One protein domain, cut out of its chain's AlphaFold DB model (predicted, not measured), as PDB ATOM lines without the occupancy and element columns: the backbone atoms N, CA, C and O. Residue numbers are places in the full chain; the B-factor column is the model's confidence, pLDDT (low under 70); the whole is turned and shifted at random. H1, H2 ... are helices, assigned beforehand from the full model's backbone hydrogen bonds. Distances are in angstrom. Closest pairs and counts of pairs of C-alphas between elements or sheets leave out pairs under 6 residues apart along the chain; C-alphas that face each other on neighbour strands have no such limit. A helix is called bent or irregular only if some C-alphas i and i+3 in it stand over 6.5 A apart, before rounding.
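Overview. This is residues 137 to 235 and 246 to 332 of the 597 residues of an uncharacterized protein of Sphingobium sp. CAP-1 (UniProt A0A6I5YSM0). One long helix, H8, runs through the middle of a rounded all-helix body: its first residues pack on H5 and H6, with H4 and H1 beyond them, and its later residues on H9 and H12, with H10 beside H12. H7 runs alongside H8 between these groups, while the short H3 packs on H10. The printed part has 186 residues with twelve named helices, H1 to H12 in chain order, and no named strand. It is compact, with a radius of gyration of the C-alphas of 16.1 A and spans of 43 by 37 by 35 A.

Arrangement. H8, residues 248 to 268, is the hub, touching eight helices. With residues 248 to 256 alone it touches H6, residues 209 to 218, at a steep tilt of 42 degrees, the same way; the closest C-alphas, of His 213 and Ala 252, are 4.6 A apart. H5, residues 197 to 205, forms a hairpin with H6, closest at C-alphas 204 and 212, 5.3 A. H7, residues 224 to 232, touches H8 at a shallow tilt of 22 degrees, opposite ways, closest at C-alphas 231 and 250, 6.7 A. H9, residues 270 to 284, forms a hairpin with H8, closest at C-alphas 273 and 264, 5.4 A. H12, residues 319 to 332, touches H8, closest at C-alphas 322 and 262, 4.9 A, with residues 258 to 265 of H8 alone. H10, residues 290 to 303, touches H12 at a shallow tilt of 28 degrees, opposite ways, closest at C-alphas 298 and 327, 6.2 A. H4, residues 186 to 195, touches H6, about perpendicular at 88 degrees, closest at C-alphas 186 and 218, 4.8 A. H1, residues 141 to 154, touches H5, closest at C-alphas 147 and 203, 6.1 A, and is apart from H8. H2, residues 157 to 163, touches no helix; H3, residues 171 to 174, touches H10, closest at C-alphas 171 and 296, 5.3 A, with residues 296 to 300 of H10 alone. H11, residues 311 to 314, only just touches H8, with 3 pairs of C-alphas within 8 A, closest at C-alphas 313 and 259, 6.3 A. Every O i to N i+4 pair is within hydrogen-bond range in H1, H2, H4, H5, H6, H7 and H12, against 12 of 17 in H8, 9 of 11 in H9 and 9 of 10 in H10; H3 and H11 are too short for such a pair.

Along the chain. H8 is 31.1 A long, from C-alpha 248 at (204.542, 141.319, 147.424) to C-alpha 268 at (187.812, 148.681, 172.631). H9 measures 20.8 A and is only just irregular, with C-alphas 276 and 279 6.8 A apart. H1 measures 20.1 A, and H12 19.7 A, ending at C-alpha 332 (206.891, 157.110, 164.511).

Size, cuts and confidence. The two C-alphas farthest apart, of Pro 157 and Pro 271, are 45.9 A apart. Residues 236 to 245 are not printed; C-alphas 235 and 246 are 10.7 A apart across the cut. The link from H3 to H4, 11 residues, is long. Mean pLDDT of the printed part is 77.2, with 44 residues under 70, among them 157 to 169 and 305 to 317.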
ATOM      1  N   ARG A 137     202.445 116.832 157.580       87.50
ATOM      2  CA  ARG A 137     203.731 117.297 157.043       87.50
ATOM      3  C   ARG A 137     203.558 118.399 155.999       87.50
ATOM      4  O   ARG A 137     202.503 118.533 155.389       87.50
ATOM      5  N   ASP A 138     204.619 119.163 155.767       80.94
ATOM      6  CA  ASP A 138     204.648 120.296 154.834       80.94
ATOM      7  C   ASP A 138     204.581 119.900 153.349       80.94
ATOM      8  O   ASP A 138     204.317 120.748 152.496       80.94
ATOM      9  N   ASP A 139     204.771 118.617 153.033       84.25
ATOM     10  CA  ASP A 139     204.573 118.021 151.709       84.25
ATOM     11  C   ASP A 139     203.122 117.578 151.447       84.25
ATOM     12  O   ASP A 139     202.846 116.884 150.462       84.25
ATOM     13  N   HIS A 140     202.178 118.001 152.297       89.19
ATOM     14  CA  HIS A 140     200.770 117.662 152.148       89.19
ATOM     15  C   HIS A 140     200.244 118.029 150.746       89.19
ATOM     16  O   HIS A 140     200.463 119.154 150.276       89.19
ATOM     17  N   PRO A 141     199.478 117.141 150.078       86.62
ATOM     18  CA  PRO A 141     198.975 117.376 148.722       86.62
ATOM     19  C   PRO A 141     198.251 118.718 148.540       86.62
ATOM     20  O   PRO A 141     198.360 119.337 147.482       86.62
ATOM     21  N   LEU A 142     197.567 119.204 149.583       85.75
ATOM     22  CA  LEU A 142     196.868 120.494 149.584       85.75
ATOM     23  C   LEU A 142     197.792 121.679 149.229       85.75
ATOM     24  O   LEU A 142     197.384 122.544 148.453       85.75
ATOM     25  N   VAL A 143     199.039 121.688 149.719       87.19
ATOM     26  CA  VAL A 143     200.026 122.752 149.452       87.19
ATOM     27  C   VAL A 143     200.404 122.777 147.970       87.19
ATOM     28  O   VAL A 143     200.297 123.811 147.310       87.19
ATOM     29  N   ALA A 144     200.770 121.622 147.407       84.94
ATOM     30  CA  ALA A 144     201.141 121.507 145.997       84.94
ATOM     31  C   ALA A 144     199.983 121.883 145.055       84.94
ATOM     32  O   ALA A 144     200.196 122.449 143.978       84.94
ATOM     33  N   ARG A 145     198.737 121.592 145.450       81.94
ATOM     34  CA  ARG A 145     197.551 121.977 144.672       81.94
ATOM     35  C   ARG A 145     197.275 123.467 144.727       81.94
ATOM     36  O   ARG A 145     196.967 124.039 143.682       81.94
ATOM     37  N   LEU A 146     197.424 124.090 145.893       84.25
ATOM     38  CA  LEU A 146     197.296 125.537 146.008       84.25
ATOM     39  C   LEU A 146     198.343 126.249 145.138       84.25
ATOM     40  O   LEU A 146     197.984 127.138 144.367       84.25
ATOM     41  N   ALA A 147     199.594 125.772 145.148       84.00
ATOM     42  CA  ALA A 147     200.661 126.279 144.281       84.00
ATOM     43  C   ALA A 147     200.306 126.171 142.786       84.00
ATOM     44  O   ALA A 147     200.420 127.143 142.039       84.00
ATOM     45  N   SER A 148     199.821 125.001 142.348       82.38
ATOM     46  CA  SER A 148     199.386 124.781 140.961       82.38
ATOM     47  C   SER A 148     198.262 125.737 140.560       82.38
ATOM     48  O   SER A 148     198.285 126.293 139.465       82.38
ATOM     49  N   ARG A 149     197.291 125.964 141.452       78.69
ATOM     50  CA  ARG A 149     196.164 126.865 141.188       78.69
ATOM     51  C   ARG A 149     196.612 128.318 141.060       78.69
ATOM     52  O   ARG A 149     196.194 129.020 140.141       78.69
ATOM     53  N   ILE A 150     197.493 128.760 141.948       79.62
ATOM     54  CA  ILE A 150     198.109 130.086 141.884       79.62
ATOM     55  C   ILE A 150     198.859 130.270 140.553       79.62
ATOM     56  O   ILE A 150     198.714 131.307 139.900       79.62
ATOM     57  N   ALA A 151     199.598 129.254 140.096       80.12
ATOM     58  CA  ALA A 151     200.292 129.283 138.809       80.12
ATOM     59  C   ALA A 151     199.323 129.357 137.609       80.12
ATOM     60  O   ALA A 151     199.564 130.112 136.663       80.12
ATOM     61  N   GLU A 152     198.199 128.633 137.652       78.62
ATOM     62  CA  GLU A 152     197.134 128.718 136.641       78.62
ATOM     63  C   GLU A 152     196.545 130.131 136.550       78.62
ATOM     64  O   GLU A 152     196.448 130.685 135.454       78.62
ATOM     65  N   ILE A 153     196.195 130.748 137.683       76.38
ATOM     66  CA  ILE A 153     195.627 132.107 137.724       76.38
ATOM     67  C   ILE A 153     196.663 133.135 137.255       76.38
ATOM     68  O   ILE A 153     196.344 134.024 136.462       76.38
ATOM     69  N   SER A 154     197.926 132.968 137.653       74.62
ATOM     70  CA  SER A 154     199.048 133.802 137.194       74.62
ATOM     71  C   SER A 154     199.223 133.775 135.672       74.62
ATOM     72  O   SER A 154     199.742 134.713 135.068       74.62
ATOM     73  N   SER A 155     198.769 132.699 135.026       75.12
ATOM     74  CA  SER A 155     198.838 132.516 133.581       75.12
ATOM     75  C   SER A 155     197.761 133.298 132.804       75.12
ATOM     76  O   SER A 155     197.837 133.409 131.576       75.12
ATOM     77  N   LEU A 156     196.773 133.882 133.487       74.38
ATOM     78  CA  LEU A 156     195.693 134.618 132.837       74.38
ATOM     79  C   LEU A 156     196.202 135.944 132.232       74.38
ATOM     80  O   LEU A 156     196.990 136.651 132.866       74.38
ATOM     81  N   PRO A 157     195.740 136.339 131.024       66.69
ATOM     82  CA  PRO A 157     196.160 137.578 130.363       66.69
ATOM     83  C   PRO A 157     196.133 138.853 131.229       66.69
ATOM     84  O   PRO A 157     197.133 139.571 131.199       66.69
ATOM     85  N   PRO A 158     195.080 139.156 132.023       62.09
ATOM     86  CA  PRO A 158     195.068 140.358 132.861       62.09
ATOM     87  C   PRO A 158     196.163 140.353 133.939       62.09
ATOM     88  O   PRO A 158     196.752 141.397 134.199       62.09
ATOM     89  N   VAL A 159     196.494 139.185 134.502       62.78
ATOM     90  CA  VAL A 159     197.539 139.022 135.531       62.78
ATOM     91  C   VAL A 159     198.942 139.087 134.913       62.78
ATOM     92  O   VAL A 159     199.856 139.712 135.451       62.78
ATOM     93  N   ARG A 160     199.116 138.515 133.718       57.66
ATOM     94  CA  ARG A 160     200.368 138.629 132.953       57.66
ATOM     95  C   ARG A 160     200.660 140.063 132.511       57.66
ATOM     96  O   ARG A 160     201.822 140.461 132.461       57.66
ATOM     97  N   LEU A 161     199.630 140.830 132.150       56.25
ATOM     98  CA  LEU A 161     199.777 142.227 131.734       56.25
ATOM     99  C   LEU A 161     200.147 143.145 132.906       56.25
ATOM    100  O   LEU A 161     200.917 144.079 132.690       56.25
ATOM    101  N   SER A 162     199.669 142.863 134.125       59.72
ATOM    102  CA  SER A 162     200.119 143.576 135.328       59.72
ATOM    103  C   SER A 162     201.576 143.250 135.677       59.72
ATOM    104  O   SER A 162     202.350 144.173 135.899       59.72
ATOM    105  N   ALA A 163     201.985 141.977 135.594       54.66
ATOM    106  CA  ALA A 163     203.351 141.545 135.917       54.66
ATOM    107  C   ALA A 163     204.429 142.122 134.970       54.66
ATOM    108  O   ALA A 163     205.570 142.348 135.353       54.66
ATOM    109  N   ARG A 164     204.088 142.398 133.701       51.16
ATOM    110  CA  ARG A 164     205.037 142.934 132.700       51.16
ATOM    111  C   ARG A 164     205.448 144.397 132.917       51.16
ATOM    112  O   ARG A 164     206.339 144.866 132.212       51.16
ATOM    113  N   ARG A 165     204.818 145.130 133.842       50.94
ATOM    114  CA  ARG A 165     205.198 146.518 134.173       50.94
ATOM    115  C   ARG A 165     206.371 146.606 135.163       50.94
ATOM    116  O   ARG A 165     206.913 147.691 135.363       50.94
ATOM    117  N   GLU A 166     206.808 145.482 135.721       52.34
ATOM    118  CA  GLU A 166     207.723 145.407 136.863       52.34
ATOM    119  C   GLU A 166     209.198 145.310 136.426       52.34
ATOM    120  O   GLU A 166     209.782 144.234 136.363       52.34
ATOM    121  N   SER A 167     209.829 146.446 136.110       43.59
ATOM    122  CA  SER A 167     211.310 146.526 136.068       43.59
ATOM    123  C   SER A 167     211.904 147.229 137.298       43.59
ATOM    124  O   SER A 167     213.075 147.028 137.614       43.59
ATOM    125  N   ARG A 168     211.078 147.994 138.025       56.62
ATOM    126  CA  ARG A 168     211.260 148.481 139.403       56.62
ATOM    127  C   ARG A 168     209.866 148.600 140.016       56.62
ATOM    128  O   ARG A 168     209.037 149.303 139.442       56.62
ATOM    129  N   LEU A 169     209.593 147.908 141.120       54.31
ATOM    130  CA  LEU A 169     208.275 147.945 141.762       54.31
ATOM    131  C   LEU A 169     207.999 149.355 142.298       54.31
ATOM    132  O   LEU A 169     208.720 149.843 143.172       54.31
ATOM    133  N   ARG A 170     206.955 150.022 141.793       71.00
ATOM    134  CA  ARG A 170     206.426 151.228 142.437       71.00
ATOM    135  C   ARG A 170     205.517 150.796 143.578       71.00
ATOM    136  O   ARG A 170     204.834 149.780 143.505       71.00
ATOM    137  N   THR A 171     205.439 151.602 144.627       69.19
ATOM    138  CA  THR A 171     204.522 151.380 145.756       69.19
ATOM    139  C   THR A 171     203.069 151.201 145.309       69.19
ATOM    140  O   THR A 171     202.376 150.372 145.885       69.19
ATOM    141  N   ARG A 172     202.615 151.886 144.244       69.19
ATOM    142  CA  ARG A 172     201.268 151.690 143.675       69.19
ATOM    143  C   ARG A 172     201.037 150.296 143.085       69.19
ATOM    144  O   ARG A 172     199.901 149.812 143.140       69.19
ATOM    145  N   ASP A 173     202.068 149.678 142.514       67.56
ATOM    146  CA  ASP A 173     201.978 148.346 141.901       67.56
ATOM    147  C   ASP A 173     201.694 147.274 142.958       67.56
ATOM    148  O   ASP A 173     201.104 146.239 142.658       67.56
ATOM    149  N   LEU A 174     202.036 147.569 144.215       68.44
ATOM    150  CA  LEU A 174     201.751 146.718 145.357       68.44
ATOM    151  C   LEU A 174     200.337 146.884 145.908       68.44
ATOM    152  O   LEU A 174     200.009 146.203 146.857       68.44
ATOM    153  N   TRP A 175     199.492 147.788 145.409       71.56
ATOM    154  CA  TRP A 175     198.166 147.995 146.007       71.56
ATOM    155  C   TRP A 175     197.104 147.127 145.334       71.56
ATOM    156  O   TRP A 175     197.152 146.948 144.113       71.56
ATOM    157  N   PRO A 176     196.084 146.661 146.082       62.81
ATOM    158  CA  PRO A 176     195.010 145.873 145.502       62.81
ATOM    159  C   PRO A 176     194.345 146.642 144.351       62.81
ATOM    160  O   PRO A 176     194.072 147.846 144.435       62.81
ATOM    161  N   GLY A 177     194.134 145.949 143.232       57.62
ATOM    162  CA  GLY A 177     193.391 146.485 142.097       57.62
ATOM    163  C   GLY A 177     191.898 146.619 142.423       57.62
ATOM    164  O   GLY A 177     191.403 145.937 143.315       57.62
ATOM    165  N   PRO A 178     191.145 147.458 141.686       45.62
ATOM    166  CA  PRO A 178     189.693 147.588 141.864       45.62
ATOM    167  C   PRO A 178     188.910 146.310 141.507       45.62
ATOM    168  O   PRO A 178     187.736 146.203 141.848       45.62
ATOM    169  N   ASN A 179     189.557 145.349 140.843       50.72
ATOM    170  CA  ASN A 179     188.990 144.057 140.487       50.72
ATOM    171  C   ASN A 179     189.683 142.992 141.340       50.72
ATOM    172  O   ASN A 179     190.762 142.518 140.978       50.72
ATOM    173  N   GLU A 180     189.100 142.652 142.488       57.84
ATOM    174  CA  GLU A 180     189.527 141.474 143.244       57.84
ATOM    175  C   GLU A 180     189.424 140.256 142.313       57.84
ATOM    176  O   GLU A 180     188.392 140.029 141.677       57.84
ATOM    177  N   LEU A 181     190.522 139.509 142.166       62.31
ATOM    178  CA  LEU A 181     190.503 138.279 141.382       62.31
ATOM    179  C   LEU A 181     189.530 137.297 142.048       62.31
ATOM    180  O   LEU A 181     189.546 137.182 143.278       62.31
ATOM    181  N   PRO A 182     188.706 136.570 141.276       59.78
ATOM    182  CA  PRO A 182     187.871 135.520 141.833       59.78
ATOM    183  C   PRO A 182     188.780 134.377 142.297       59.78
ATOM    184  O   PRO A 182     189.187 133.521 141.513       59.78
ATOM    185  N   ILE A 183     189.155 134.409 143.575       67.31
ATOM    186  CA  ILE A 183     189.829 133.298 144.237       67.31
ATOM    187  C   ILE A 183     188.752 132.316 144.689       67.31
ATOM    188  O   ILE A 183     188.032 132.562 145.663       67.31
ATOM    189  N   ASP A 184     188.642 131.215 143.950       61.38
ATOM    190  CA  ASP A 184     187.891 130.036 144.361       61.38
ATOM    191  C   ASP A 184     188.610 129.333 145.530       61.38
ATOM    192  O   ASP A 184     189.825 129.465 145.687       61.38
ATOM    193  N   ARG A 185     187.880 128.579 146.367       72.44
ATOM    194  CA  ARG A 185     188.452 127.731 147.438       72.44
ATOM    195  C   ARG A 185     189.114 128.487 148.594       72.44
ATOM    196  O   ARG A 185     190.194 128.128 149.063       72.44
ATOM    197  N   ARG A 186     188.437 129.516 149.112       76.06
ATOM    198  CA  ARG A 186     188.877 130.340 150.263       76.06
ATOM    199  C   ARG A 186     189.332 129.527 151.484       76.06
ATOM    200  O   ARG A 186     190.309 129.879 152.141       76.06
ATOM    201  N   TRP A 187     188.669 128.405 151.764       81.06
ATOM    202  CA  TRP A 187     189.043 127.517 152.867       81.06
ATOM    203  C   TRP A 187     190.443 126.915 152.698       81.06
ATOM    204  O   TRP A 187     191.148 126.760 153.690       81.06
ATOM    205  N   ALA A 188     190.868 126.603 151.469       83.62
ATOM    206  CA  ALA A 188     192.165 125.988 151.206       83.62
ATOM    207  C   ALA A 188     193.293 126.991 151.466       83.62
ATOM    208  O   ALA A 188     194.283 126.649 152.107       83.62
ATOM    209  N   PHE A 189     193.100 128.249 151.051       85.12
ATOM    210  CA  PHE A 189     193.996 129.355 151.397       85.12
ATOM    211  C   PHE A 189     194.092 129.540 152.918       85.12
ATOM    212  O   PHE A 189     195.195 129.653 153.447       85.12
ATOM    213  N   ARG A 190     192.960 129.490 153.634       85.19
ATOM    214  CA  ARG A 190     192.927 129.595 155.103       85.19
ATOM    215  C   ARG A 190     193.650 128.442 155.809       85.19
ATOM    216  O   ARG A 190     194.389 128.670 156.756       85.19
ATOM    217  N   VAL A 191     193.440 127.207 155.362       87.38
ATOM    218  CA  VAL A 191     194.060 126.018 155.970       87.38
ATOM    219  C   VAL A 191     195.565 126.014 155.723       87.38
ATOM    220  O   VAL A 191     196.335 125.775 156.650       87.38
ATOM    221  N   VAL A 192     195.994 126.327 154.497       88.44
ATOM    222  CA  VAL A 192     197.419 126.340 154.149       88.44
ATOM    223  C   VAL A 192     198.161 127.492 154.823       88.44
ATOM    224  O   VAL A 192     199.268 127.271 155.305       88.44
ATOM    225  N   SER A 193     197.565 128.688 154.914       87.06
ATOM    226  CA  SER A 193     198.192 129.807 155.631       87.06
ATOM    227  C   SER A 193     198.344 129.534 157.129       87.06
ATOM    228  O   SER A 193     199.318 129.985 157.721       87.06
ATOM    229  N   HIS A 194     197.439 128.755 157.729       86.75
ATOM    230  CA  HIS A 194     197.518 128.401 159.145       86.75
ATOM    231  C   HIS A 194     198.501 127.257 159.438       86.75
ATOM    232  O   HIS A 194     199.293 127.358 160.370       86.75
ATOM    233  N   LEU A 195     198.452 126.162 158.673       87.81
ATOM    234  CA  LEU A 195     199.249 124.960 158.959       87.81
ATOM    235  C   LEU A 195     200.666 125.014 158.385       87.81
ATOM    236  O   LEU A 195     201.593 124.466 158.976       87.81
ATOM    237  N   TRP A 196     200.843 125.664 157.232       89.12
ATOM    238  CA  TRP A 196     202.124 125.716 156.523       89.12
ATOM    239  C   TRP A 196     202.468 127.153 156.095       89.12
ATOM    240  O   TRP A 196     202.644 127.417 154.899       89.12
ATOM    241  N   PRO A 197     202.603 128.088 157.057       85.81
ATOM    242  CA  PRO A 197     202.794 129.517 156.795       85.81
ATOM    243  C   PRO A 197     203.999 129.805 155.891       85.81
ATOM    244  O   PRO A 197     203.877 130.542 154.917       85.81
ATOM    245  N   GLN A 198     205.140 129.146 156.113       84.81
ATOM    246  CA  GLN A 198     206.338 129.321 155.277       84.81
ATOM    247  C   GLN A 198     206.112 128.917 153.811       84.81
ATOM    248  O   GLN A 198     206.558 129.602 152.888       84.81
ATOM    249  N   ARG A 199     205.386 127.815 153.571       86.75
ATOM    250  CA  ARG A 199     205.032 127.379 152.211       86.75
ATOM    251  C   ARG A 199     204.044 128.343 151.577       86.75
ATOM    252  O   ARG A 199     204.182 128.658 150.398       86.75
ATOM    253  N   PHE A 200     203.080 128.823 152.357       87.19
ATOM    254  CA  PHE A 200     202.123 129.827 151.919       87.19
ATOM    255  C   PHE A 200     202.820 131.111 151.457       87.19
ATOM    256  O   PHE A 200     202.619 131.525 150.318       87.19
ATOM    257  N   MET A 201     203.707 131.671 152.281       85.38
ATOM    258  CA  MET A 201     204.462 132.883 151.945       85.38
ATOM    259  C   MET A 201     205.341 132.688 150.709       85.38
ATOM    260  O   MET A 201     205.244 133.471 149.768       85.38
ATOM    261  N   SER A 202     206.082 131.576 150.633       84.69
ATOM    262  CA  SER A 202     206.904 131.253 149.459       84.69
ATOM    263  C   SER A 202     206.090 131.148 148.161       84.69
ATOM    264  O   SER A 202     206.567 131.560 147.102       84.69
ATOM    265  N   MET A 203     204.857 130.628 148.219       86.44
ATOM    266  CA  MET A 203     203.965 130.629 147.057       86.44
ATOM    267  C   MET A 203     203.595 132.052 146.643       86.44
ATOM    268  O   MET A 203     203.659 132.364 145.456       86.44
ATOM    269  N   LEU A 204     203.233 132.916 147.595       83.94
ATOM    270  CA  LEU A 204     202.821 134.290 147.304       83.94
ATOM    271  C   LEU A 204     203.968 135.154 146.765       83.94
ATOM    272  O   LEU A 204     203.735 135.952 145.858       83.94
ATOM    273  N   ASP A 205     205.194 134.965 147.250       79.06
ATOM    274  CA  ASP A 205     206.370 135.714 146.778       79.06
ATOM    275  C   ASP A 205     206.637 135.525 145.288       79.06
ATOM    276  O   ASP A 205     207.104 136.432 144.603       79.06
ATOM    277  N   SER A 206     206.314 134.341 144.769       75.56
ATOM    278  CA  SER A 206     206.500 134.001 143.359       75.56
ATOM    279  C   SER A 206     205.416 134.573 142.434       75.56
ATOM    280  O   SER A 206     205.418 134.291 141.232       75.56
ATOM    281  N   THR A 207     204.476 135.357 142.974       77.50
ATOM    282  CA  THR A 207     203.285 135.825 142.255       77.50
ATOM    283  C   THR A 207     203.214 137.343 142.142       77.50
ATOM    284  O   THR A 207     203.739 138.049 142.999       77.50
ATOM    285  N   PRO A 208     202.515 137.882 141.126       77.56
ATOM    286  CA  PRO A 208     202.280 139.322 141.036       77.56
ATOM    287  C   PRO A 208     201.492 139.844 142.244       77.56
ATOM    288  O   PRO A 208     200.580 139.171 142.731       77.56
ATOM    289  N   ALA A 209     201.760 141.083 142.666       76.12
ATOM    290  CA  ALA A 209     201.179 141.675 143.877       76.12
ATOM    291  C   ALA A 209     199.645 141.590 143.949       76.12
ATOM    292  O   ALA A 209     199.073 141.274 144.991       76.12
ATOM    293  N   MET A 210     198.961 141.799 142.820       75.62
ATOM    294  CA  MET A 210     197.502 141.678 142.730       75.62
ATOM    295  C   MET A 210     196.993 140.282 143.128       75.62
ATOM    296  O   MET A 210     195.950 140.172 143.775       75.62
ATOM    297  N   LEU A 211     197.718 139.218 142.763       78.94
ATOM    298  CA  LEU A 211     197.362 137.847 143.125       78.94
ATOM    299  C   LEU A 211     197.707 137.545 144.586       78.94
ATOM    300  O   LEU A 211     196.913 136.885 145.259       78.94
ATOM    301  N   ALA A 212     198.822 138.075 145.093       82.44
ATOM    302  CA  ALA A 212     199.161 137.990 146.511       82.44
ATOM    303  C   ALA A 212     198.061 138.621 147.386       82.44
ATOM    304  O   ALA A 212     197.555 137.972 148.300       82.44
ATOM    305  N   HIS A 213     197.593 139.824 147.035       79.50
ATOM    306  CA  HIS A 213     196.465 140.482 147.703       79.50
ATOM    307  C   HIS A 213     195.187 139.651 147.680       79.50
ATOM    308  O   HIS A 213     194.570 139.445 148.723       79.50
ATOM    309  N   ALA A 214     194.787 139.154 146.508       78.44
ATOM    310  CA  ALA A 214     193.574 138.352 146.388       78.44
ATOM    311  C   ALA A 214     193.659 137.056 147.218       78.44
ATOM    312  O   ALA A 214     192.683 136.659 147.852       78.44
ATOM    313  N   SER A 215     194.838 136.429 147.265       83.62
ATOM    314  CA  SER A 215     195.093 135.203 148.032       83.62
ATOM    315  C   SER A 215     195.039 135.437 149.544       83.62
ATOM    316  O   SER A 215     194.456 134.633 150.272       83.62
ATOM    317  N   VAL A 216     195.595 136.554 150.026       83.75
ATOM    318  CA  VAL A 216     195.495 136.957 151.437       83.75
ATOM    319  C   VAL A 216     194.041 137.265 151.804       83.75
ATOM    320  O   VAL A 216     193.527 136.698 152.764       83.75
ATOM    321  N   MET A 217     193.328 138.049 150.989       78.06
ATOM    322  CA  MET A 217     191.897 138.339 151.183       78.06
ATOM    323  C   MET A 217     191.035 137.065 151.250       78.06
ATOM    324  O   MET A 217     190.047 137.005 151.993       78.06
ATOM    325  N   ALA A 218     191.398 136.042 150.470       76.31
ATOM    326  CA  ALA A 218     190.709 134.757 150.420       76.31
ATOM    327  C   ALA A 218     190.860 133.930 151.704       76.31
ATOM    328  O   ALA A 218     189.972 133.132 151.996       76.31
ATOM    329  N   CYS A 219     191.914 134.140 152.499       79.19
ATOM    330  CA  CYS A 219     192.108 133.442 153.774       79.19
ATOM    331  C   CYS A 219     191.034 133.792 154.821       79.19
ATOM    332  O   CYS A 219     190.849 133.048 155.783       79.19
ATOM    333  N   GLY A 220     190.283 134.881 154.621       70.50
ATOM    334  CA  GLY A 220     189.345 135.405 155.611       70.50
ATOM    335  C   GLY A 220     190.026 136.362 156.594       70.50
ATOM    336  O   GLY A 220     191.192 136.698 156.402       70.50
ATOM    337  N   PRO A 221     189.298 136.865 157.605       70.81
ATOM    338  CA  PRO A 221     189.891 137.762 158.585       70.81
ATOM    339  C   PRO A 221     190.958 137.007 159.379       70.81
ATOM    340  O   PRO A 221     190.676 135.982 160.001       70.81
ATOM    341  N   PHE A 222     192.182 137.515 159.346       76.81
ATOM    342  CA  PHE A 222     193.228 137.072 160.254       76.81
ATOM    343  C   PHE A 222     193.033 137.736 161.611       76.81
ATOM    344  O   PHE A 222     192.653 138.898 161.670       76.81
ATOM    345  N   ASP A 223     193.338 137.050 162.708       79.75
ATOM    346  CA  ASP A 223     193.639 137.773 163.941       79.75
ATOM    347  C   ASP A 223     195.070 138.346 163.880       79.75
ATOM    348  O   ASP A 223     195.896 137.947 163.053       79.75
ATOM    349  N   LEU A 224     195.374 139.315 164.754       75.62
ATOM    350  CA  LEU A 224     196.701 139.943 164.778       75.62
ATOM    351  C   LEU A 224     197.823 138.933 165.060       75.62
ATOM    352  O   LEU A 224     198.914 139.103 164.535       75.62
ATOM    353  N   VAL A 225     197.558 137.879 165.839       78.94
ATOM    354  CA  VAL A 225     198.564 136.862 166.187       78.94
ATOM    355  C   VAL A 225     198.941 136.037 164.958       78.94
ATOM    356  O   VAL A 225     200.112 135.763 164.720       78.94
ATOM    357  N   THR A 226     197.958 135.678 164.138       79.06
ATOM    358  CA  THR A 226     198.164 134.935 162.897       79.06
ATOM    359  C   THR A 226     198.915 135.788 161.878       79.06
ATOM    360  O   THR A 226     199.827 135.281 161.228       79.06
ATOM    361  N   LEU A 227     198.590 137.086 161.769       82.19
ATOM    362  CA  LEU A 227     199.370 138.014 160.941       82.19
ATOM    363  C   LEU A 227     200.812 138.139 161.436       82.19
ATOM    364  O   LEU A 227     201.726 138.076 160.622       82.19
ATOM    365  N   GLU A 228     201.021 138.289 162.747       78.75
ATOM    366  CA  GLU A 228     202.359 138.338 163.347       78.75
ATOM    367  C   GLU A 228     203.169 137.084 162.998       78.75
ATOM    368  O   GLU A 228     204.285 137.209 162.509       78.75
ATOM    369  N   ASN A 229     202.593 135.889 163.156       77.44
ATOM    370  CA  ASN A 229     203.279 134.632 162.842       77.44
ATOM    371  C   ASN A 229     203.647 134.521 161.352       77.44
ATOM    372  O   ASN A 229     204.770 134.151 161.019       77.44
ATOM    373  N   LEU A 230     202.729 134.887 160.449       80.75
ATOM    374  CA  LEU A 230     202.984 134.880 159.002       80.75
ATOM    375  C   LEU A 230     204.081 135.872 158.590       80.75
ATOM    376  O   LEU A 230     204.829 135.614 157.647       80.75
ATOM    377  N   LEU A 231     204.171 137.009 159.282       78.19
ATOM    378  CA  LEU A 231     205.181 138.037 159.035       78.19
ATOM    379  C   LEU A 231     206.545 137.679 159.643       78.19
ATOM    380  O   LEU A 231     207.568 138.029 159.050       78.19
ATOM    381  N   ASP A 232     206.565 136.978 160.780       69.75
ATOM    382  CA  ASP A 232     207.779 136.527 161.474       69.75
ATOM    383  C   ASP A 232     208.477 135.374 160.742       69.75
ATOM    384  O   ASP A 232     209.704 135.360 160.623       69.75
ATOM    385  N   ASP A 233     207.703 134.423 160.215       64.56
ATOM    386  CA  ASP A 233     208.237 133.281 159.467       64.56
ATOM    387  C   ASP A 233     208.839 133.684 158.112       64.56
ATOM    388  O   ASP A 233     209.627 132.934 157.524       64.56
ATOM    389  N   HIS A 234     208.511 134.882 157.616       68.44
ATOM    390  CA  HIS A 234     209.008 135.395 156.344       68.44
ATOM    391  C   HIS A 234     210.262 136.264 156.499       68.44
ATOM    392  O   HIS A 234     210.230 137.495 156.372       68.44
ATOM    393  N   ASN A 235     211.396 135.613 156.759       58.53
ATOM    394  CA  ASN A 235     212.714 136.243 156.690       58.53
ATOM    395  C   ASN A 235     213.207 136.286 155.239       58.53
ATOM    396  O   ASN A 235     213.856 135.356 154.758       58.53
ATOM    397  N   GLU A 246     211.443 142.499 148.363       57.41
ATOM    398  CA  GLU A 246     211.543 141.392 147.412       57.41
ATOM    399  C   GLU A 246     210.244 140.572 147.352       57.41
ATOM    400  O   GLU A 246     210.104 139.702 146.499       57.41
ATOM    401  N   SER A 247     209.276 140.863 148.233       70.25
ATOM    402  CA  SER A 247     208.063 140.066 148.420       70.25
ATOM    403  C   SER A 247     206.785 140.932 148.400       70.25
ATOM    404  O   SER A 247     206.535 141.685 149.353       70.25
ATOM    405  N   PRO A 248     205.894 140.757 147.407       71.38
ATOM    406  CA  PRO A 248     204.542 141.319 147.424       71.38
ATOM    407  C   PRO A 248     203.646 140.741 148.535       71.38
ATOM    408  O   PRO A 248     202.664 141.371 148.928       71.38
ATOM    409  N   ALA A 249     203.976 139.553 149.056       78.88
ATOM    410  CA  ALA A 249     203.181 138.829 150.047       78.88
ATOM    411  C   ALA A 249     203.074 139.574 151.385       78.88
ATOM    412  O   ALA A 249     201.989 139.702 151.948       78.88
ATOM    413  N   VAL A 250     204.192 140.128 151.863       81.44
ATOM    414  CA  VAL A 250     204.231 140.952 153.082       81.44
ATOM    415  C   VAL A 250     203.271 142.135 152.963       81.44
ATOM    416  O   VAL A 250     202.479 142.381 153.866       81.44
ATOM    417  N   PHE A 251     203.282 142.838 151.830       78.88
ATOM    418  CA  PHE A 251     202.402 143.987 151.620       78.88
ATOM    419  C   PHE A 251     200.918 143.585 151.573       78.88
ATOM    420  O   PHE A 251     200.060 144.291 152.108       78.88
ATOM    421  N   ALA A 252     200.621 142.412 151.007       80.38
ATOM    422  CA  ALA A 252     199.287 141.828 151.033       80.38
ATOM    423  C   ALA A 252     198.779 141.577 152.459       80.38
ATOM    424  O   ALA A 252     197.647 141.945 152.762       80.38
ATOM    425  N   LEU A 253     199.624 141.044 153.347       84.44
ATOM    426  CA  LEU A 253     199.290 140.850 154.763       84.44
ATOM    427  C   LEU A 253     199.089 142.175 155.513       84.44
ATOM    428  O   LEU A 253     198.163 142.292 156.313       84.44
ATOM    429  N   LEU A 254     199.908 143.196 155.239       84.06
ATOM    430  CA  LEU A 254     199.770 144.510 155.882       84.06
ATOM    431  C   LEU A 254     198.429 145.191 155.573       84.06
ATOM    432  O   LEU A 254     197.906 145.934 156.407       84.06
ATOM    433  N   ALA A 255     197.837 144.918 154.407       79.69
ATOM    434  CA  ALA A 255     196.515 145.435 154.068       79.69
ATOM    435  C   ALA A 255     195.404 144.903 155.001       79.69
ATOM    436  O   ALA A 255     194.432 145.623 155.237       79.69
ATOM    437  N   GLU A 256     195.574 143.717 155.598       81.62
ATOM    438  CA  GLU A 256     194.615 143.131 156.550       81.62
ATOM    439  C   GLU A 256     194.706 143.737 157.956       81.62
ATOM    440  O   GLU A 256     193.758 143.651 158.738       81.62
ATOM    441  N   VAL A 257     195.804 144.424 158.286       86.00
ATOM    442  CA  VAL A 257     195.952 145.088 159.591       86.00
ATOM    443  C   VAL A 257     194.953 146.243 159.737       86.00
ATOM    444  O   VAL A 257     194.412 146.473 160.817       86.00
ATOM    445  N   ALA A 258     194.667 146.961 158.648       84.19
ATOM    446  CA  ALA A 258     193.777 148.123 158.646       84.19
ATOM    447  C   ALA A 258     192.338 147.806 159.125       84.19
ATOM    448  O   ALA A 258     191.870 148.469 160.058       84.19
ATOM    449  N   PRO A 259     191.645 146.794 158.564       80.56
ATOM    450  CA  PRO A 259     190.365 146.302 159.081       80.56
ATOM    451  C   PRO A 259     190.387 145.917 160.563       80.56
ATOM    452  O   PRO A 259     189.485 146.308 161.301       80.56
ATOM    453  N   LEU A 260     191.429 145.217 161.021       82.88
ATOM    454  CA  LEU A 260     191.520 144.749 162.411       82.88
ATOM    455  C   LEU A 260     191.668 145.896 163.404       82.88
ATOM    456  O   LEU A 260     191.074 145.883 164.483       82.88
ATOM    457  N   VAL A 261     192.448 146.913 163.045       86.38
ATOM    458  CA  VAL A 261     192.577 148.110 163.876       86.38
ATOM    459  C   VAL A 261     191.267 148.892 163.892       86.38
ATOM    460  O   VAL A 261     190.878 149.360 164.957       86.38
ATOM    461  N   ALA A 262     190.552 148.993 162.767       86.00
ATOM    462  CA  ALA A 262     189.227 149.620 162.726       86.00
ATOM    463  C   ALA A 262     188.223 148.920 163.651       86.00
ATOM    464  O   ALA A 262     187.568 149.587 164.454       86.00
ATOM    465  N   GLU A 263     188.166 147.590 163.612       84.81
ATOM    466  CA  GLU A 263     187.326 146.794 164.511       84.81
ATOM    467  C   GLU A 263     187.715 146.990 165.985       84.81
ATOM    468  O   GLU A 263     186.857 147.211 166.844       84.81
ATOM    469  N   ARG A 264     189.016 146.974 166.304       86.56
ATOM    470  CA  ARG A 264     189.496 147.196 167.678       86.56
ATOM    471  C   ARG A 264     189.224 148.604 168.190       86.56
ATOM    472  O   ARG A 264     188.903 148.756 169.367       86.56
ATOM    473  N   VAL A 265     189.335 149.627 167.343       87.81
ATOM    474  CA  VAL A 265     188.989 151.001 167.729       87.81
ATOM    475  C   VAL A 265     187.506 151.093 168.082       87.81
ATOM    476  O   VAL A 265     187.195 151.683 169.115       87.81
ATOM    477  N   GLY A 266     186.620 150.475 167.298       85.75
ATOM    478  CA  GLY A 266     185.183 150.518 167.580       85.75
ATOM    479  C   GLY A 266     184.740 149.675 168.769       85.75
ATOM    480  O   GLY A 266     183.838 150.066 169.504       85.75
ATOM    481  N   THR A 267     185.404 148.547 169.022       86.38
ATOM    482  CA  THR A 267     185.057 147.660 170.147       86.38
ATOM    483  C   THR A 267     185.701 148.074 171.469       86.38
ATOM    484  O   THR A 267     185.070 147.973 172.518       86.38
ATOM    485  N   SER A 268     186.961 148.517 171.438       86.44
ATOM    486  CA  SER A 268     187.812 148.681 172.631       86.44
ATOM    487  C   SER A 268     188.412 150.086 172.778       86.44
ATOM    488  O   SER A 268     189.079 150.379 173.772       86.44
ATOM    489  N   GLY A 269     188.191 150.972 171.804       87.12
ATOM    490  CA  GLY A 269     188.715 152.335 171.794       87.12
ATOM    491  C   GLY A 269     190.164 152.457 171.305       87.12
ATOM    492  O   GLY A 269     190.927 151.492 171.213       87.12
ATOM    493  N   LYS A 270     190.571 153.702 171.012       86.88
ATOM    494  CA  LYS A 270     191.906 154.032 170.473       86.88
ATOM    495  C   LYS A 270     193.081 153.528 171.333       86.88
ATOM    496  O   LYS A 270     193.984 152.940 170.751       86.88
ATOM    497  N   PRO A 271     193.111 153.694 172.674       89.31
ATOM    498  CA  PRO A 271     194.272 153.278 173.471       89.31
ATOM    499  C   PRO A 271     194.546 151.770 173.409       89.31
ATOM    500  O   PRO A 271     195.699 151.356 173.296       89.31
ATOM    501  N   ALA A 272     193.489 150.951 173.435       87.06
ATOM    502  CA  ALA A 272     193.602 149.500 173.333       87.06
ATOM    503  C   ALA A 272     194.081 149.069 171.939       87.06
ATOM    504  O   ALA A 272     194.954 148.209 171.824       87.06
ATOM    505  N   ALA A 273     193.568 149.706 170.881       87.75
ATOM    506  CA  ALA A 273     194.031 149.479 169.514       87.75
ATOM    507  C   ALA A 273     195.509 149.873 169.322       87.75
ATOM    508  O   ALA A 273     196.258 149.144 168.674       87.75
ATOM    509  N   THR A 274     195.965 150.968 169.945       89.06
ATOM    510  CA  THR A 274     197.384 151.352 169.941       89.06
ATOM    511  C   THR A 274     198.237 150.292 170.626       89.06
ATOM    512  O   THR A 274     199.200 149.816 170.035       89.06
ATOM    513  N   ALA A 275     197.885 149.879 171.846       88.00
ATOM    514  CA  ALA A 275     198.644 148.861 172.575       88.00
ATOM    515  C   ALA A 275     198.721 147.530 171.808       88.00
ATOM    516  O   ALA A 275     199.742 146.850 171.848       88.00
ATOM    517  N   ALA A 276     197.662 147.190 171.074       85.62
ATOM    518  CA  ALA A 276     197.574 145.986 170.267       85.62
ATOM    519  C   ALA A 276     198.510 145.956 169.054       85.62
ATOM    520  O   ALA A 276     198.992 144.884 168.710       85.62
ATOM    521  N   ILE A 277     198.738 147.092 168.388       89.38
ATOM    522  CA  ILE A 277     199.560 147.128 167.169       89.38
ATOM    523  C   ILE A 277     201.051 147.366 167.456       89.38
ATOM    524  O   ILE A 277     201.899 147.052 166.626       89.38
ATOM    525  N   GLN A 278     201.399 147.901 168.631       88.81
ATOM    526  CA  GLN A 278     202.796 148.169 168.996       88.81
ATOM    527  C   GLN A 278     203.723 146.941 168.875       88.81
ATOM    528  O   GLN A 278     204.806 147.103 168.313       88.81
ATOM    529  N   PRO A 279     203.340 145.725 169.322       86.88
ATOM    530  CA  PRO A 279     204.170 144.532 169.146       86.88
ATOM    531  C   PRO A 279     204.448 144.216 167.673       86.88
ATOM    532  O   PRO A 279     205.607 144.032 167.304       86.88
ATOM    533  N   LEU A 280     203.411 144.241 166.829       86.62
ATOM    534  CA  LEU A 280     203.531 144.035 165.387       86.62
ATOM    535  C   LEU A 280     204.482 145.058 164.746       86.62
ATOM    536  O   LEU A 280     205.390 144.679 164.008       86.62
ATOM    537  N   LEU A 281     204.323 146.350 165.053       88.88
ATOM    538  CA  LEU A 281     205.194 147.401 164.513       88.88
ATOM    539  C   LEU A 281     206.637 147.268 164.996       88.88
ATOM    540  O   LEU A 281     207.556 147.453 164.204       88.88
ATOM    541  N   ALA A 282     206.854 146.933 166.269       87.50
ATOM    542  CA  ALA A 282     208.192 146.718 166.811       87.50
ATOM    543  C   ALA A 282     208.907 145.547 166.116       87.50
ATOM    544  O   ALA A 282     210.097 145.649 165.819       87.50
ATOM    545  N   ARG A 283     208.179 144.464 165.810       83.44
ATOM    546  CA  ARG A 283     208.717 143.324 165.051       83.44
ATOM    547  C   ARG A 283     209.029 143.702 163.612       83.44
ATOM    548  O   ARG A 283     210.162 143.516 163.174       83.44
ATOM    549  N   LEU A 284     208.079 144.311 162.903       84.94
ATOM    550  CA  LEU A 284     208.292 144.779 161.532       84.94
ATOM    551  C   LEU A 284     209.462 145.765 161.435       84.94
ATOM    552  O   LEU A 284     210.242 145.682 160.491       84.94
ATOM    553  N   ALA A 285     209.646 146.625 162.441       86.56
ATOM    554  CA  ALA A 285     210.743 147.583 162.486       86.56
ATOM    555  C   ALA A 285     212.140 146.952 162.584       86.56
ATOM    556  O   ALA A 285     213.128 147.617 162.277       86.56
ATOM    557  N   SER A 286     212.233 145.682 162.990       84.00
ATOM    558  CA  SER A 286     213.496 144.937 163.035       84.00
ATOM    559  C   SER A 286     213.924 144.368 161.677       84.00
ATOM    560  O   SER A 286     215.064 143.925 161.527       84.00
ATOM    561  N   ARG A 287     213.034 144.392 160.677       80.88
ATOM    562  CA  ARG A 287     213.310 143.866 159.340       80.88
ATOM    563  C   ARG A 287     214.249 144.782 158.558       80.88
ATOM    564  O   ARG A 287     214.211 146.005 158.683       80.88
ATOM    565  N   SER A 288     215.048 144.185 157.675       78.50
ATOM    566  CA  SER A 288     215.989 144.931 156.825       78.50
ATOM    567  C   SER A 288     215.304 145.786 155.747       78.50
ATOM    568  O   SER A 288     215.812 146.848 155.397       78.50
ATOM    569  N   ASP A 289     214.132 145.367 155.267       77.19
ATOM    570  CA  ASP A 289     213.312 146.051 154.258       77.19
ATOM    571  C   ASP A 289     212.314 147.060 154.861       77.19
ATOM    572  O   ASP A 289     211.606 147.759 154.127       77.19
ATOM    573  N   TRP A 290     212.278 147.185 156.196       84.25
ATOM    574  CA  TRP A 290     211.337 148.052 156.905       84.25
ATOM    575  C   TRP A 290     211.312 149.504 156.418       84.25
ATOM    576  O   TRP A 290     210.209 150.014 156.219       84.25
ATOM    577  N   PRO A 291     212.452 150.186 156.170       84.19
ATOM    578  CA  PRO A 291     212.436 151.578 155.723       84.19
ATOM    579  C   PRO A 291     211.591 151.802 154.466       84.19
ATOM    580  O   PRO A 291     210.926 152.829 154.338       84.19
ATOM    581  N   TRP A 292     211.617 150.856 153.530       81.25
ATOM    582  CA  TRP A 292     210.821 150.948 152.315       81.25
ATOM    583  C   TRP A 292     209.384 150.504 152.575       81.25
ATOM    584  O   TRP A 292     208.440 151.203 152.204       81.25
ATOM    585  N   LEU A 293     209.211 149.365 153.254       82.25
ATOM    586  CA  LEU A 293     207.905 148.766 153.532       82.25
ATOM    587  C   LEU A 293     206.989 149.713 154.318       82.25
ATOM    588  O   LEU A 293     205.830 149.904 153.949       82.25
ATOM    589  N   SER A 294     207.522 150.362 155.356       87.44
ATOM    590  CA  SER A 294     206.781 151.308 156.186       87.44
ATOM    591  C   SER A 294     206.281 152.506 155.380       87.44
ATOM    592  O   SER A 294     205.157 152.957 155.578       87.44
ATOM    593  N   ARG A 295     207.083 153.004 154.431       88.44
ATOM    594  CA  ARG A 295     206.713 154.116 153.540       88.44
ATOM    595  C   ARG A 295     205.658 153.724 152.533       88.44
ATOM    596  O   ARG A 295     204.714 154.477 152.325       88.44
ATOM    597  N   ALA A 296     205.815 152.555 151.921       83.75
ATOM    598  CA  ALA A 296     204.840 152.017 150.988       83.75
ATOM    599  C   ALA A 296     203.474 151.852 151.651       83.75
ATOM    600  O   ALA A 296     202.446 152.218 151.077       83.75
ATOM    601  N   TRP A 297     203.478 151.338 152.881       87.31
ATOM    602  CA  TRP A 297     202.261 151.136 153.648       87.31
ATOM    603  C   TRP A 297     201.657 152.469 154.099       87.31
ATOM    604  O   TRP A 297     200.456 152.688 153.943       87.31
ATOM    605  N   LEU A 298     202.485 153.415 154.547       89.62
ATOM    606  CA  LEU A 298     202.046 154.766 154.890       89.62
ATOM    607  C   LEU A 298     201.427 155.492 153.685       89.62
ATOM    608  O   LEU A 298     200.348 156.070 153.805       89.62
ATOM    609  N   GLN A 299     202.051 155.398 152.507       87.06
ATOM    610  CA  GLN A 299     201.516 155.935 151.253       87.06
ATOM    611  C   GLN A 299     200.155 155.310 150.916       87.06
ATOM    612  O   GLN A 299     199.235 156.024 150.524       87.06
ATOM    613  N   GLN A 300     199.991 153.999 151.108       83.25
ATOM    614  CA  GLN A 300     198.717 153.310 150.887       83.25
ATOM    615  C   GLN A 300     197.624 153.783 151.852       83.25
ATOM    616  O   GLN A 300     196.484 154.011 151.444       83.25
ATOM    617  N   LEU A 301     197.953 153.958 153.134       84.56
ATOM    618  CA  LEU A 301     197.016 154.484 154.124       84.56
ATOM    619  C   LEU A 301     196.609 155.919 153.782       84.56
ATOM    620  O   LEU A 301     195.423 156.238 153.837       84.56
ATOM    621  N   ILE A 302     197.554 156.761 153.357       83.31
ATOM    622  CA  ILE A 302     197.289 158.117 152.849       83.31
ATOM    623  C   ILE A 302     196.430 158.067 151.575       83.31
ATOM    624  O   ILE A 302     195.526 158.874 151.396       83.31
ATOM    625  N   TRP A 303     196.608 157.061 150.728       78.50
ATOM    626  CA  TRP A 303     195.818 156.916 149.513       78.50
ATOM    627  C   TRP A 303     194.351 156.519 149.743       78.50
ATOM    628  O   TRP A 303     193.474 156.987 149.002       78.50
ATOM    629  N   HIS A 304     194.079 155.643 150.717       71.44
ATOM    630  CA  HIS A 304     192.748 155.097 151.021       71.44
ATOM    631  C   HIS A 304     191.802 156.166 151.594       71.44
ATOM    632  O   HIS A 304     191.515 156.219 152.792       71.44
ATOM    633  N   ALA A 305     191.290 157.027 150.714       58.91
ATOM    634  CA  ALA A 305     190.142 157.885 150.981       58.91
ATOM    635  C   ALA A 305     188.865 157.040 151.153       58.91
ATOM    636  O   ALA A 305     188.718 155.990 150.524       58.91
ATOM    637  N   SER A 306     187.918 157.528 151.961       49.34
ATOM    638  CA  SER A 306     186.704 156.830 152.426       49.34
ATOM    639  C   SER A 306     185.884 156.111 151.337       49.34
ATOM    640  O   SER A 306     185.205 155.126 151.606       49.34
ATOM    641  N   GLU A 307     185.954 156.562 150.085       45.66
ATOM    642  CA  GLU A 307     185.173 156.025 148.962       45.66
ATOM    643  C   GLU A 307     185.773 154.759 148.326       45.66
ATOM    644  O   GLU A 307     185.051 153.957 147.721       45.66
ATOM    645  N   ARG A 308     187.085 154.534 148.483       53.59
ATOM    646  CA  ARG A 308     187.824 153.410 147.870       53.59
ATOM    647  C   ARG A 308     188.138 152.280 148.843       53.59
ATOM    648  O   ARG A 308     188.929 151.397 148.531       53.59
ATOM    649  N   LEU A 309     187.491 152.301 150.003       56.38
ATOM    650  CA  LEU A 309     187.688 151.287 151.021       56.38
ATOM    651  C   LEU A 309     187.238 149.901 150.536       56.38
ATOM    652  O   LEU A 309     186.209 149.799 149.853       56.38
ATOM    653  N   PRO A 310     187.950 148.832 150.934       57.91
ATOM    654  CA  PRO A 310     187.401 147.484 150.902       57.91
ATOM    655  C   PRO A 310     185.993 147.483 151.500       57.91
ATOM    656  O   PRO A 310     185.732 148.192 152.473       57.91
ATOM    657  N   ARG A 311     185.074 146.682 150.948       59.41
ATOM    658  CA  ARG A 311     183.663 146.651 151.385       59.41
ATOM    659  C   ARG A 311     183.515 146.494 152.907       59.41
ATOM    660  O   ARG A 311     182.669 147.149 153.500       59.41
ATOM    661  N   ARG A 312     184.405 145.717 153.536       59.38
ATOM    662  CA  ARG A 312     184.471 145.494 154.995       59.38
ATOM    663  C   ARG A 312     184.728 146.763 155.821       59.38
ATOM    664  O   ARG A 312     184.333 146.822 156.973       59.38
ATOM    665  N   LEU A 313     185.376 147.771 155.242       58.03
ATOM    666  CA  LEU A 313     185.678 149.049 155.889       58.03
ATOM    667  C   LEU A 313     184.616 150.130 155.596       58.03
ATOM    668  O   LEU A 313     184.660 151.195 156.204       58.03
ATOM    669  N   LYS A 314     183.651 149.885 154.694       58.75
ATOM    670  CA  LYS A 314     182.617 150.871 154.319       58.75
ATOM    671  C   LYS A 314     181.406 150.907 155.259       58.75
ATOM    672  O   LYS A 314     180.748 151.939 155.340       58.75
ATOM    673  N   GLU A 315     181.102 149.816 155.956       53.34
ATOM    674  CA  GLU A 315     179.902 149.691 156.794       53.34
ATOM    675  C   GLU A 315     180.254 149.896 158.277       53.34
ATOM    676  O   GLU A 315     180.964 149.083 158.858       53.34
ATOM    677  N   GLY A 316     179.788 150.995 158.886       55.66
ATOM    678  CA  GLY A 316     179.815 151.201 160.346       55.66
ATOM    679  C   GLY A 316     181.191 151.205 161.028       55.66
ATOM    680  O   GLY A 316     181.247 151.114 162.250       55.66
ATOM    681  N   SER A 317     182.289 151.281 160.272       63.28
ATOM    682  CA  SER A 317     183.638 151.129 160.817       63.28
ATOM    683  C   SER A 317     184.202 152.449 161.357       63.28
ATOM    684  O   SER A 317     184.056 153.511 160.745       63.28
ATOM    685  N   ASP A 318     184.956 152.377 162.456       79.62
ATOM    686  CA  ASP A 318     185.770 153.486 162.979       79.62
ATOM    687  C   ASP A 318     187.044 153.726 162.145       79.62
ATOM    688  O   ASP A 318     188.108 154.104 162.652       79.62
ATOM    689  N   TRP A 319     186.951 153.515 160.829       81.81
ATOM    690  CA  TRP A 319     188.069 153.611 159.901       81.81
ATOM    691  C   TRP A 319     188.812 154.951 159.961       81.81
ATOM    692  O   TRP A 319     190.037 154.912 160.041       81.81
ATOM    693  N   PRO A 320     188.166 156.137 159.981       80.50
ATOM    694  CA  PRO A 320     188.907 157.398 160.062       80.50
ATOM    695  C   PRO A 320     189.809 157.481 161.304       80.50
ATOM    696  O   PRO A 320     190.943 157.956 161.229       80.50
ATOM    697  N   ALA A 321     189.322 156.972 162.440       83.69
ATOM    698  CA  ALA A 321     190.055 156.938 163.697       83.69
ATOM    699  C   ALA A 321     191.205 155.918 163.669       83.69
ATOM    700  O   ALA A 321     192.313 156.248 164.094       83.69
ATOM    701  N   ALA A 322     190.962 154.718 163.140       86.81
ATOM    702  CA  ALA A 322     191.980 153.683 162.970       86.81
ATOM    703  C   ALA A 322     193.064 154.073 161.963       86.81
ATOM    704  O   ALA A 322     194.247 153.880 162.222       86.81
ATOM    705  N   ARG A 323     192.677 154.691 160.847       86.44
ATOM    706  CA  ARG A 323     193.591 155.211 159.826       86.44
ATOM    707  C   ARG A 323     194.539 156.252 160.405       86.44
ATOM    708  O   ARG A 323     195.737 156.161 160.168       86.44
ATOM    709  N   SER A 324     194.019 157.214 161.173       86.75
ATOM    710  CA  SER A 324     194.857 158.210 161.853       86.75
ATOM    711  C   SER A 324     195.853 157.539 162.800       86.75
ATOM    712  O   SER A 324     197.042 157.818 162.725       86.75
ATOM    713  N   LEU A 325     195.383 156.602 163.631       90.00
ATOM    714  CA  LEU A 325     196.227 155.853 164.566       90.00
ATOM    715  C   LEU A 325     197.345 155.090 163.840       90.00
ATOM    716  O   LEU A 325     198.495 155.134 164.271       90.00
ATOM    717  N   LEU A 326     197.018 154.413 162.737       90.94
ATOM    718  CA  LEU A 326     197.980 153.677 161.916       90.94
ATOM    719  C   LEU A 326     199.035 154.594 161.301       90.94
ATOM    720  O   LEU A 326     200.217 154.277 161.381       90.94
ATOM    721  N   ILE A 327     198.617 155.722 160.719       91.81
ATOM    722  CA  ILE A 327     199.523 156.728 160.148       91.81
ATOM    723  C   ILE A 327     200.510 157.211 161.216       91.81
ATOM    724  O   ILE A 327     201.716 157.168 160.981       91.81
ATOM    725  N   ASP A 328     200.015 157.593 162.395       91.12
ATOM    726  CA  ASP A 328     200.847 158.115 163.484       91.12
ATOM    727  C   ASP A 328     201.840 157.056 163.996       91.12
ATOM    728  O   ASP A 328     203.035 157.321 164.149       91.12
ATOM    729  N   ALA A 329     201.368 155.825 164.220       91.44
ATOM    730  CA  ALA A 329     202.194 154.733 164.729       91.44
ATOM    731  C   ALA A 329     203.257 154.268 163.710       91.44
ATOM    732  O   ALA A 329     204.400 153.975 164.079       91.44
ATOM    733  N   LEU A 330     202.913 154.237 162.419       92.75
ATOM    734  CA  LEU A 330     203.850 153.906 161.344       92.75
ATOM    735  C   LEU A 330     204.889 155.001 161.129       92.75
ATOM    736  O   LEU A 330     206.078 154.706 161.020       92.75
ATOM    737  N   ALA A 331     204.463 156.262 161.122       93.69
ATOM    738  CA  ALA A 331     205.366 157.395 160.989       93.69
ATOM    739  C   ALA A 331     206.413 157.427 162.116       93.69
ATOM    740  O   ALA A 331     207.597 157.641 161.856       93.69
ATOM    741  N   ALA A 332     205.997 157.149 163.355       92.31
ATOM    742  CA  ALA A 332     206.891 157.110 164.511       92.31
ATOM    743  C   ALA A 332     207.901 155.948 164.472       92.31
ATOM    744  O   ALA A 332     209.017 156.080 164.981       92.31
TER     745      ALA A 332